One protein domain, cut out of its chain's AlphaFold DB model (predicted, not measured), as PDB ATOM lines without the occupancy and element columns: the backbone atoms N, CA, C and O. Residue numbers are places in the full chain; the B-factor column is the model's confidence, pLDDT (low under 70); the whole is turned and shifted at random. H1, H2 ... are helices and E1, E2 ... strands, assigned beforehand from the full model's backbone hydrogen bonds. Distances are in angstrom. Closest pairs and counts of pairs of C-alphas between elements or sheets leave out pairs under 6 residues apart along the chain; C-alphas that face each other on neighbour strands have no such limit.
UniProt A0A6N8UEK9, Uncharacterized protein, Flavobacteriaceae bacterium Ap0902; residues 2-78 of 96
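This is residues 2 to 78 of the 96 residues of an uncharacterized protein of Flavobacteriaceae bacterium Ap0902 (UniProt A0A6N8UEK9). A long, twisted hairpin of two strands, E2 and E3, makes the length of this domain, and at the end where E2 begins and E3 ends the short strand E1 is added beside E2 and the helix H1 covers one face. The far end of the hairpin, with the turn at residues 57 to 63, reaches well away from H1, and at the other end residues 29 to 34 of the link between E1 and E2 stick out. The printed part has 77 residues, with one named helix and three named strands in the order H1, E1, E2, E3; the sheet runs E1, E2, E3 and is mixed, and the class is mixed, helices and strands. The whole is extended, with a radius of gyration of the C-alphas of 17.7 A and spans of 58 by 28 by 14 A.

E2, residues 41 to 56, is the longest strand and measures 43.7 A from first to last C-alpha, beginning at C-alpha 41 at (18.812, -29.836, -41.759). E3, residues 64 to 77, measures 41.6 A and ends at C-alpha 77 at (17.146, -25.461, -39.137). E1, residues 20 to 23, measures 10.3 A. H1, residues 2 to 13, measures 16.5 A and begins at C-alpha 2 at (5.154, -42.906, -49.395).

E2 is the inner strand of the twisted sheet, and E1 and E3 are its edge strands. E2 and E3 form a hairpin, antiparallel at 167 degrees between their directions; N 43 and O 75 are 2.9 A apart and N 67 and O 52 are 2.8 A apart, both within hydrogen-bond range. E1 and E2 are parallel at 42 degrees, with C-alphas 20 and 41 facing each other at 4.5 A and N 42 and O 20 within hydrogen-bond range at 2.8 A. H1 is on the sheet at a height over the sheet of 9.9 A; H1 and the sheet E1, E2, E3 are two layers, a helix on one face of a sheet. It lies over E2, on which 8 of its 12 C-alphas fall; 2 fall on E1, only just too few for it to lie over E1 as well. On the local plane H1 runs only just slantwise to the strands, at 33 degrees to E2. H1 and E1 touch, the closest C-alphas being those of Gln 9 and Val 21, 6.5 A apart. H1 and E2 are near each other, with 10 pairs of C-alphas within 10 A. In H1 every O i to N i+4 pair is within hydrogen-bond range.

The two C-alphas farthest apart are those of Pro 33 and Asn 59, at 59.7 A. The printed part has no cut. The link from E1 to E2, residues 24 to 40, is long, and within it residues 29 to 34 stand free; the links from H1 to E1 and from E2 to E3 are short. The mean pLDDT of the printed part is 86.6, and residues 30 to 33 are under 70.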
ATOM      1  N   LYS A   2       3.697 -42.667 -49.446       79.75
ATOM      2  CA  LYS A   2       5.154 -42.906 -49.395       79.75
ATOM      3  C   LYS A   2       5.936 -42.354 -50.597       79.75
ATOM      4  O   LYS A   2       6.938 -41.685 -50.408       79.75
ATOM      5  N   ALA A   3       5.447 -42.583 -51.818       86.62
ATOM      6  CA  ALA A   3       6.102 -42.083 -53.029       86.62
ATOM      7  C   ALA A   3       6.170 -40.545 -53.101       86.62
ATOM      8  O   ALA A   3       7.166 -40.011 -53.567       86.62
ATOM      9  N   LEU A   4       5.143 -39.839 -52.609       85.31
ATOM     10  CA  LEU A   4       5.122 -38.373 -52.585       85.31
ATOM     11  C   LEU A   4       6.162 -37.832 -51.597       85.31
ATOM     12  O   LEU A   4       6.905 -36.925 -51.944       85.31
ATOM     13  N   LEU A   5       6.233 -38.405 -50.391       84.62
ATOM     14  CA  LEU A   5       7.222 -38.006 -49.385       84.62
ATOM     15  C   LEU A   5       8.652 -38.271 -49.856       84.62
ATOM     16  O   LEU A   5       9.496 -37.397 -49.724       84.62
ATOM     17  N   LEU A   6       8.898 -39.432 -50.470       88.06
ATOM     18  CA  LEU A   6      10.208 -39.768 -51.028       88.06
ATOM     19  C   LEU A   6      10.627 -38.759 -52.110       88.06
ATOM     20  O   LEU A   6      11.730 -38.233 -52.069       88.06
ATOM     21  N   GLN A   7       9.715 -38.412 -53.022       90.69
ATOM     22  CA  GLN A   7       9.981 -37.402 -54.051       90.69
ATOM     23  C   GLN A   7      10.219 -36.005 -53.467       90.69
ATOM     24  O   GLN A   7      11.012 -35.240 -54.013       90.69
ATOM     25  N   LEU A   8       9.529 -35.643 -52.381       89.25
ATOM     26  CA  LEU A   8       9.772 -34.382 -51.680       89.25
ATOM     27  C   LEU A   8      11.157 -34.380 -51.023       89.25
ATOM     28  O   LEU A   8      11.884 -33.402 -51.176       89.25
ATOM     29  N   GLN A   9      11.544 -35.475 -50.364       88.19
ATOM     30  CA  GLN A   9      12.879 -35.643 -49.780       88.19
ATOM     31  C   GLN A   9      13.976 -35.541 -50.845       88.19
ATOM     32  O   GLN A   9      14.920 -34.778 -50.667       88.19
ATOM     33  N   GLU A  10      13.822 -36.243 -51.972       91.25
ATOM     34  CA  GLU A  10      14.765 -36.202 -53.098       91.25
ATOM     35  C   GLU A  10      14.941 -34.779 -53.638       91.25
ATOM     36  O   GLU A  10      16.066 -34.310 -53.778       91.25
ATOM     37  N   ARG A  11      13.841 -34.050 -53.864       91.44
ATOM     38  CA  ARG A  11      13.898 -32.666 -54.361       91.44
ATOM     39  C   ARG A  11      14.528 -31.693 -53.374       91.44
ATOM     40  O   ARG A  11      15.193 -30.753 -53.791       91.44
ATOM     41  N   ILE A  12      14.301 -31.879 -52.077       89.12
ATOM     42  CA  ILE A  12      14.925 -31.029 -51.056       89.12
ATOM     43  C   ILE A  12      16.419 -31.343 -50.959       89.12
ATOM     44  O   ILE A  12      17.216 -30.423 -50.801       89.12
ATOM     45  N   ALA A  13      16.810 -32.608 -51.125       88.19
ATOM     46  CA  ALA A  13      18.209 -33.025 -51.136       88.19
ATOM     47  C   ALA A  13      19.006 -32.483 -52.342       88.19
ATOM     48  O   ALA A  13      20.232 -32.429 -52.281       88.19
ATOM     49  N   GLU A  14      18.345 -32.041 -53.420       92.25
ATOM     50  CA  GLU A  14      19.005 -31.325 -54.526       92.25
ATOM     51  C   GLU A  14      19.526 -29.933 -54.106       92.25
ATOM     52  O   GLU A  14      20.396 -29.366 -54.770       92.25
ATOM     53  N   ILE A  15      19.024 -29.371 -53.000       90.56
ATOM     54  CA  ILE A  15      19.442 -28.067 -52.480       90.56
ATOM     55  C   ILE A  15      20.741 -28.251 -51.689       90.56
ATOM     56  O   ILE A  15      20.726 -28.700 -50.547       90.56
ATOM     57  N   SER A  16      21.873 -27.833 -52.262       86.38
ATOM     58  CA  SER A  16      23.214 -28.000 -51.669       86.38
ATOM     59  C   SER A  16      23.383 -27.415 -50.262       86.38
ATOM     60  O   SER A  16      24.248 -27.856 -49.502       86.38
ATOM     61  N   ASP A  17      22.572 -26.414 -49.921       86.31
ATOM     62  CA  ASP A  17      22.612 -25.729 -48.629       86.31
ATOM     63  C   ASP A  17      21.906 -26.518 -47.512       86.31
ATOM     64  O   ASP A  17      22.082 -26.206 -46.333       86.31
ATOM     65  N   ILE A  18      21.140 -27.559 -47.858       87.00
ATOM     66  CA  ILE A  18      20.459 -28.461 -46.925       87.00
ATOM     67  C   ILE A  18      21.156 -29.819 -47.005       87.00
ATOM     68  O   ILE A  18      21.022 -30.548 -47.982       87.00
ATOM     69  N   LYS A  19      21.921 -30.174 -45.970       87.00
ATOM     70  CA  LYS A  19      22.727 -31.408 -45.983       87.00
ATOM     71  C   LYS A  19      21.969 -32.633 -45.497       87.00
ATOM     72  O   LYS A  19      22.297 -33.748 -45.893       87.00
ATOM     73  N   TYR A  20      20.997 -32.425 -44.620       88.88
ATOM     74  CA  TYR A  20      20.282 -33.496 -43.945       88.88
ATOM     75  C   TYR A  20      18.782 -33.271 -44.091       88.88
ATOM     76  O   TYR A  20      18.290 -32.183 -43.803       88.88
ATOM     77  N   VAL A  21      18.062 -34.291 -44.548       90.31
ATOM     78  CA  VAL A  21      16.605 -34.263 -44.696       90.31
ATOM     79  C   VAL A  21      16.050 -35.482 -43.984       90.31
ATOM     80  O   VAL A  21      16.467 -36.596 -44.295       90.31
ATOM     81  N   ASP A  22      15.150 -35.274 -43.029       88.69
ATOM     82  CA  ASP A  22      14.555 -36.370 -42.258       88.69
ATOM     83  C   ASP A  22      13.147 -36.017 -41.757       88.69
ATOM     84  O   ASP A  22      12.665 -34.900 -41.953       88.69
ATOM     85  N   GLU A  23      12.467 -36.975 -41.138       87.38
ATOM     86  CA  GLU A  23      11.172 -36.773 -40.486       87.38
ATOM     87  C   GLU A  23      11.320 -36.000 -39.164       87.38
ATOM     88  O   GLU A  23      12.297 -36.168 -38.424       87.38
ATOM     89  N   ASP A  24      10.353 -35.131 -38.862       89.19
ATOM     90  CA  ASP A  24      10.286 -34.435 -37.577       89.19
ATOM     91  C   ASP A  24       9.614 -35.321 -36.517       89.19
ATOM     92  O   ASP A  24       8.413 -35.575 -36.533       89.19
ATOM     93  N   TRP A  25      10.419 -35.793 -35.578       86.38
ATOM     94  CA  TRP A  25      10.042 -36.519 -34.370       86.38
ATOM     95  C   TRP A  25      10.052 -35.615 -33.124       86.38
ATOM     96  O   TRP A  25      10.005 -36.118 -31.999       86.38
ATOM     97  N   GLY A  26      10.157 -34.291 -33.294       84.94
ATOM     98  CA  GLY A  26      10.294 -33.332 -32.195       84.94
ATOM     99  C   GLY A  26      11.734 -33.171 -31.701       84.94
ATOM    100  O   GLY A  26      11.970 -32.658 -30.609       84.94
ATOM    101  N   GLN A  27      12.730 -33.590 -32.486       81.12
ATOM    102  CA  GLN A  27      14.161 -33.483 -32.165       81.12
ATOM    103  C   GLN A  27      14.623 -32.057 -31.829       81.12
ATOM    104  O   GLN A  27      15.598 -31.896 -31.092       81.12
ATOM    105  N   LEU A  28      13.948 -31.032 -32.362       82.38
ATOM    106  CA  LEU A  28      14.263 -29.633 -32.070       82.38
ATOM    107  C   LEU A  28      13.566 -29.117 -30.800       82.38
ATOM    108  O   LEU A  28      14.060 -28.175 -30.184       82.38
ATOM    109  N   ASP A  29      12.458 -29.741 -30.392       79.19
ATOM    110  CA  ASP A  29      11.634 -29.313 -29.254       79.19
ATOM    111  C   ASP A  29      12.188 -29.790 -27.910       79.19
ATOM    112  O   ASP A  29      11.872 -29.241 -26.852       79.19
ATOM    113  N   TYR A  30      13.054 -30.806 -27.928       67.56
ATOM    114  CA  TYR A  30      13.863 -31.152 -26.772       67.56
ATOM    115  C   TYR A  30      14.854 -30.006 -26.540       67.56
ATOM    116  O   TYR A  30      15.926 -29.999 -27.139       67.56
ATOM    117  N   TYR A  31      14.485 -29.050 -25.673       59.00
ATOM    118  CA  TYR A  31      15.269 -27.899 -25.178       59.00
ATOM    119  C   TYR A  31      16.571 -28.311 -24.450       59.00
ATOM    120  O   TYR A  31      16.873 -27.872 -23.339       59.00
ATOM    121  N   SER A  32      17.344 -29.197 -25.058       66.31
ATOM    122  CA  SER A  32      18.629 -29.699 -24.620       66.31
ATOM    123  C   SER A  32      19.710 -29.003 -25.443       66.31
ATOM    124  O   SER A  32      19.543 -28.836 -26.650       66.31
ATOM    125  N   PRO A  33      20.859 -28.648 -24.846       69.44
ATOM    126  CA  PRO A  33      22.005 -28.148 -25.606       69.44
ATOM    127  C   PRO A  33      22.515 -29.160 -26.650       69.44
ATOM    128  O   PRO A  33      23.233 -28.779 -27.567       69.44
ATOM    129  N   ASN A  34      22.127 -30.433 -26.523       72.56
ATOM    130  CA  ASN A  34      22.499 -31.519 -27.421       72.56
ATOM    131  C   ASN A  34      21.272 -32.013 -28.194       72.56
ATOM    132  O   ASN A  34      20.783 -33.118 -27.958       72.56
ATOM    133  N   MET A  35      20.752 -31.178 -29.090       80.75
ATOM    134  CA  MET A  35      19.691 -31.591 -30.009       80.75
ATOM    135  C   MET A  35      20.222 -32.738 -30.888       80.75
ATOM    136  O   MET A  35      21.309 -32.595 -31.457       80.75
ATOM    137  N   PRO A  36      19.506 -33.872 -31.009       83.50
ATOM    138  CA  PRO A  36      19.956 -35.043 -31.763       83.50
ATOM    139  C   PRO A  36      19.776 -34.840 -33.278       83.50
ATOM    140  O   PRO A  36      19.157 -35.651 -33.958       83.50
ATOM    141  N   VAL A  37      20.303 -33.733 -33.809       85.25
ATOM    142  CA  VAL A  37      20.211 -33.350 -35.221       85.25
ATOM    143  C   VAL A  37      21.566 -32.972 -35.782       85.25
ATOM    144  O   VAL A  37      22.434 -32.441 -35.089       85.25
ATOM    145  N   GLN A  38      21.728 -33.220 -37.074       86.50
ATOM    146  CA  GLN A  38      22.870 -32.740 -37.836       86.50
ATOM    147  C   GLN A  38      22.482 -31.461 -38.571       86.50
ATOM    148  O   GLN A  38      21.368 -31.341 -39.064       86.50
ATOM    149  N   TRP A  39      23.397 -30.497 -38.641       86.31
ATOM    150  CA  TRP A  39      23.138 -29.178 -39.219       86.31
ATOM    151  C   TRP A  39      23.920 -28.990 -40.524       86.31
ATOM    152  O   TRP A  39      25.056 -29.466 -40.621       86.31
ATOM    153  N   PRO A  40      23.397 -28.232 -41.502       89.44
ATOM    154  CA  PRO A  40      22.024 -27.734 -41.625       89.44
ATOM    155  C   PRO A  40      21.050 -28.852 -42.028       89.44
ATOM    156  O   PRO A  40      21.392 -29.692 -42.868       89.44
ATOM    157  N   CYS A  41      19.842 -28.842 -41.462       90.44
ATOM    158  CA  CYS A  41      18.812 -29.836 -41.759       90.44
ATOM    159  C   CYS A  41      17.468 -29.234 -42.177       90.44
ATOM    160  O   CYS A  41      17.136 -28.086 -41.872       90.44
ATOM    161  N   CYS A  42      16.692 -30.058 -42.877       91.88
ATOM    162  CA  CYS A  42      15.278 -29.870 -43.138       91.88
ATOM    163  C   CYS A  42      14.509 -31.045 -42.534       91.88
ATOM    164  O   CYS A  42      14.764 -32.195 -42.885       91.88
ATOM    165  N   LEU A  43      13.586 -30.753 -41.624       91.94
ATOM    166  CA  LEU A  43      12.712 -31.753 -41.026       91.94
ATOM    167  C   LEU A  43      11.328 -31.663 -41.659       91.94
ATOM    168  O   LEU A  43      10.822 -30.562 -41.887       91.94
ATOM    169  N   ILE A  44      10.741 -32.811 -41.977       92.12
ATOM    170  CA  ILE A  44       9.454 -32.916 -42.664       92.12
ATOM    171  C   ILE A  44       8.435 -33.531 -41.715       92.12
ATOM    172  O   ILE A  44       8.676 -34.599 -41.159       92.12
ATOM    173  N   ASP A  45       7.273 -32.898 -41.605       91.62
ATOM    174  CA  ASP A  45       6.160 -33.409 -40.809       91.62
ATOM    175  C   ASP A  45       4.821 -33.315 -41.550       91.62
ATOM    176  O   ASP A  45       4.603 -32.424 -42.376       91.62
ATOM    177  N   ILE A  46       3.899 -34.225 -41.232       90.94
ATOM    178  CA  ILE A  46       2.508 -34.184 -41.685       90.94
ATOM    179  C   ILE A  46       1.640 -33.697 -40.526       90.94
ATOM    180  O   ILE A  46       1.251 -34.458 -39.646       90.94
ATOM    181  N   GLN A  47       1.254 -32.429 -40.600       91.50
ATOM    182  CA  GLN A  47       0.480 -31.750 -39.562       91.50
ATOM    183  C   GLN A  47      -0.978 -32.213 -39.522       91.50
ATOM    184  O   GLN A  47      -1.576 -32.355 -38.457       91.50
ATOM    185  N   SER A  48      -1.581 -32.427 -40.691       91.75
ATOM    186  CA  SER A  48      -2.962 -32.887 -40.778       91.75
ATOM    187  C   SER A  48      -3.246 -33.595 -42.093       91.75
ATOM    188  O   SER A  48      -2.621 -33.339 -43.130       91.75
ATOM    189  N   VAL A  49      -4.225 -34.497 -42.040       91.56
ATOM    190  CA  VAL A  49      -4.789 -35.154 -43.214       91.56
ATOM    191  C   VAL A  49      -6.305 -35.155 -43.090       91.56
ATOM    192  O   VAL A  49      -6.871 -35.892 -42.285       91.56
ATOM    193  N   ASP A  50      -6.955 -34.351 -43.919       93.62
ATOM    194  CA  ASP A  50      -8.404 -34.238 -43.980       93.62
ATOM    195  C   ASP A  50      -8.936 -34.951 -45.218       93.62
ATOM    196  O   ASP A  50      -8.448 -34.756 -46.335       93.62
ATOM    197  N   TYR A  51      -9.992 -35.739 -45.037       91.81
ATOM    198  CA  TYR A  51     -10.693 -36.397 -46.133       91.81
ATOM    199  C   TYR A  51     -12.108 -35.842 -46.239       91.81
ATOM    200  O   TYR A  51     -12.853 -35.817 -45.262       91.81
ATOM    201  N   SER A  52     -12.512 -35.439 -47.441       92.81
ATOM    202  CA  SER A  52     -13.885 -35.021 -47.721       92.81
ATOM    203  C   SER A  52     -14.503 -35.911 -48.791       92.81
ATOM    204  O   SER A  52     -13.924 -36.101 -49.863       92.81
ATOM    205  N   ASN A  53     -15.698 -36.432 -48.528       90.50
ATOM    206  CA  ASN A  53     -16.446 -37.206 -49.513       90.50
ATOM    207  C   ASN A  53     -17.079 -36.265 -50.549       90.50
ATOM    208  O   ASN A  53     -17.871 -35.396 -50.195       90.50
ATOM    209  N   LEU A  54     -16.742 -36.452 -51.827       85.75
ATOM    210  CA  LEU A  54     -17.305 -35.687 -52.946       85.75
ATOM    211  C   LEU A  54     -18.578 -36.339 -53.517       85.75
ATOM    212  O   LEU A  54     -19.162 -35.823 -54.472       85.75
ATOM    213  N   GLY A  55     -18.999 -37.472 -52.955       85.94
ATOM    214  CA  GLY A  55     -20.181 -38.214 -53.370       85.94
ATOM    215  C   GLY A  55     -19.938 -39.146 -54.556       85.94
ATOM    216  O   GLY A  55     -18.809 -39.356 -55.016       85.94
ATOM    217  N   ILE A  56     -21.039 -39.731 -55.030       84.56
ATOM    218  CA  ILE A  56     -21.052 -40.706 -56.120       84.56
ATOM    219  C   ILE A  56     -21.486 -40.010 -57.408       84.56
ATOM    220  O   ILE A  56     -22.539 -39.380 -57.447       84.56
ATOM    221  N   ASP A  57     -20.692 -40.145 -58.466       85.12
ATOM    222  CA  ASP A  57     -21.033 -39.673 -59.809       85.12
ATOM    223  C   ASP A  57     -20.961 -40.844 -60.787       85.12
ATOM    224  O   ASP A  57     -19.896 -41.401 -61.049       85.12
ATOM    225  N   LEU A  58     -22.126 -41.245 -61.296       84.81
ATOM    226  CA  LEU A  58     -22.277 -42.415 -62.162       84.81
ATOM    227  C   LEU A  58     -21.619 -42.230 -63.537       84.81
ATOM    228  O   LEU A  58     -21.322 -43.229 -64.191       84.81
ATOM    229  N   ASN A  59     -21.368 -40.982 -63.944       89.62
ATOM    230  CA  ASN A  59     -20.815 -40.634 -65.251       89.62
ATOM    231  C   ASN A  59     -19.293 -40.429 -65.224       89.62
ATOM    232  O   ASN A  59     -18.693 -40.180 -66.270       89.62
ATOM    233  N   LYS A  60     -18.654 -40.516 -64.050       83.06
ATOM    234  CA  LYS A  60     -17.208 -40.320 -63.885       83.06
ATOM    235  C   LYS A  60     -16.544 -41.560 -63.292       83.06
ATOM    236  O   LYS A  60     -17.116 -42.273 -62.474       83.06
ATOM    237  N   THR A  61     -15.307 -41.807 -63.703       79.81
ATOM    238  CA  THR A  61     -14.436 -42.853 -63.158       79.81
ATOM    239  C   THR A  61     -13.300 -42.204 -62.361       79.81
ATOM    240  O   THR A  61     -12.578 -41.380 -62.918       79.81
ATOM    241  N   PRO A  62     -13.103 -42.547 -61.071       82.94
ATOM    242  CA  PRO A  62     -13.888 -43.478 -60.253       82.94
ATOM    243  C   PRO A  62     -15.253 -42.904 -59.831       82.94
ATOM    244  O   PRO A  62     -15.392 -41.703 -59.609       82.94
ATOM    245  N   LYS A  63     -16.254 -43.789 -59.692       83.56
ATOM    246  CA  LYS A  63     -17.636 -43.416 -59.331       83.56
ATOM    247  C   LYS A  63     -17.723 -42.799 -57.938       83.56
ATOM    248  O   LYS A  63     -18.412 -41.804 -57.749       83.56
ATOM    249  N   ASN A  64     -17.002 -43.377 -56.979       84.88
ATOM    250  CA  ASN A  64     -16.863 -42.834 -55.633       84.88
ATOM    251  C   ASN A  64     -15.662 -41.901 -55.608       84.88
ATOM    252  O   ASN A  64     -14.551 -42.318 -55.948       84.88
ATOM    253  N   ARG A  65     -15.878 -40.651 -55.206       86.19
ATOM    254  CA  ARG A  65     -14.828 -39.635 -55.212       86.19
ATOM    255  C   ARG A  65     -14.630 -39.087 -53.814       86.19
ATOM    256  O   ARG A  65     -15.581 -38.757 -53.114       86.19
ATOM    257  N   GLN A  66     -13.373 -38.972 -53.428       88.19
ATOM    258  CA  GLN A  66     -12.956 -38.353 -52.182       88.19
ATOM    259  C   GLN A  66     -11.857 -37.351 -52.503       88.19
ATOM    260  O   GLN A  66     -11.063 -37.565 -53.418       88.19
ATOM    261  N   ASN A  67     -11.843 -36.249 -51.767       90.31
ATOM    262  CA  ASN A  67     -10.734 -35.315 -51.763       90.31
ATOM    263  C   ASN A  67      -9.916 -35.544 -50.495       90.31
ATOM    264  O   ASN A  67     -10.498 -35.742 -49.430       90.31
ATOM    265  N   ALA A  68      -8.595 -35.500 -50.619       90.12
ATOM    266  CA  ALA A  68      -7.681 -35.538 -49.488       90.12
ATOM    267  C   ALA A  68      -6.899 -34.223 -49.465       90.12
ATOM    268  O   ALA A  68      -6.256 -33.865 -50.453       90.12
ATOM    269  N   ARG A  69      -6.959 -33.504 -48.346       91.31
ATOM    270  CA  ARG A  69      -6.139 -32.324 -48.082       91.31
ATOM    271  C   ARG A  69      -5.092 -32.710 -47.051       91.31
ATOM    272  O   ARG A  69      -5.431 -33.182 -45.975       91.31
ATOM    273  N   ILE A  70      -3.828 -32.520 -47.397       91.25
ATOM    274  CA  ILE A  70      -2.694 -32.874 -46.544       91.25
ATOM    275  C   ILE A  70      -1.934 -31.587 -46.264       91.25
ATOM    276  O   ILE A  70      -1.620 -30.845 -47.199       91.25
ATOM    277  N   GLN A  71      -1.645 -31.323 -44.996       92.06
ATOM    278  CA  GLN A  71      -0.780 -30.227 -44.589       92.06
ATOM    279  C   GLN A  71       0.590 -30.795 -44.226       92.06
ATOM    280  O   GLN A  71       0.703 -31.609 -43.315       92.06
ATOM    281  N   ILE A  72       1.617 -30.367 -44.960       91.38
ATOM    282  CA  ILE A  72       3.011 -30.764 -44.740       91.38
ATOM    283  C   ILE A  72       3.768 -29.540 -44.231       91.38
ATOM    284  O   ILE A  72       3.663 -28.465 -44.828       91.38
ATOM    285  N   ALA A  73       4.503 -29.697 -43.137       92.00
ATOM    286  CA  ALA A  73       5.405 -28.691 -42.600       92.00
ATOM    287  C   ALA A  73       6.853 -29.051 -42.946       92.00
ATOM    288  O   ALA A  73       7.254 -30.210 -42.860       92.00
ATOM    289  N   PHE A  74       7.622 -28.036 -43.343       91.69
ATOM    290  CA  PHE A  74       9.058 -28.141 -43.577       91.69
ATOM    291  C   PHE A  74       9.768 -27.205 -42.605       91.69
ATOM    292  O   PHE A  74       9.649 -25.982 -42.717       91.69
ATOM    293  N   THR A  75      10.511 -27.774 -41.666       90.88
ATOM    294  CA  THR A  75      11.273 -27.026 -40.669       90.88
ATOM    295  C   THR A  75      12.724 -26.945 -41.118       90.88
ATOM    296  O   THR A  75      13.439 -27.943 -41.131       90.88
ATOM    297  N   LEU A  76      13.164 -25.752 -41.517       89.69
ATOM    298  CA  LEU A  76      14.550 -25.491 -41.901       89.69
ATOM    299  C   LEU A  76      15.329 -24.998 -40.690       89.69
ATOM    300  O   LEU A  76      14.996 -23.964 -40.106       89.69
ATOM    301  N   ALA A  77      16.381 -25.724 -40.337       87.44
ATOM    302  CA  ALA A  77      17.146 -25.461 -39.137       87.44
ATOM    303  C   ALA A  77      18.644 -25.374 -39.485       87.44
ATOM    304  O   ALA A  77      19.224 -26.264 -40.111       87.44
ATOM    305  N   ASN A  78      19.287 -24.277 -39.071       86.19
ATOM    306  CA  ASN A  78      20.731 -24.082 -39.195       86.19
ATOM    307  C   ASN A  78      21.317 -23.548 -37.881       86.19
ATOM    308  O   ASN A  78      20.759 -22.636 -37.268       86.19
TER     309      ASN A  78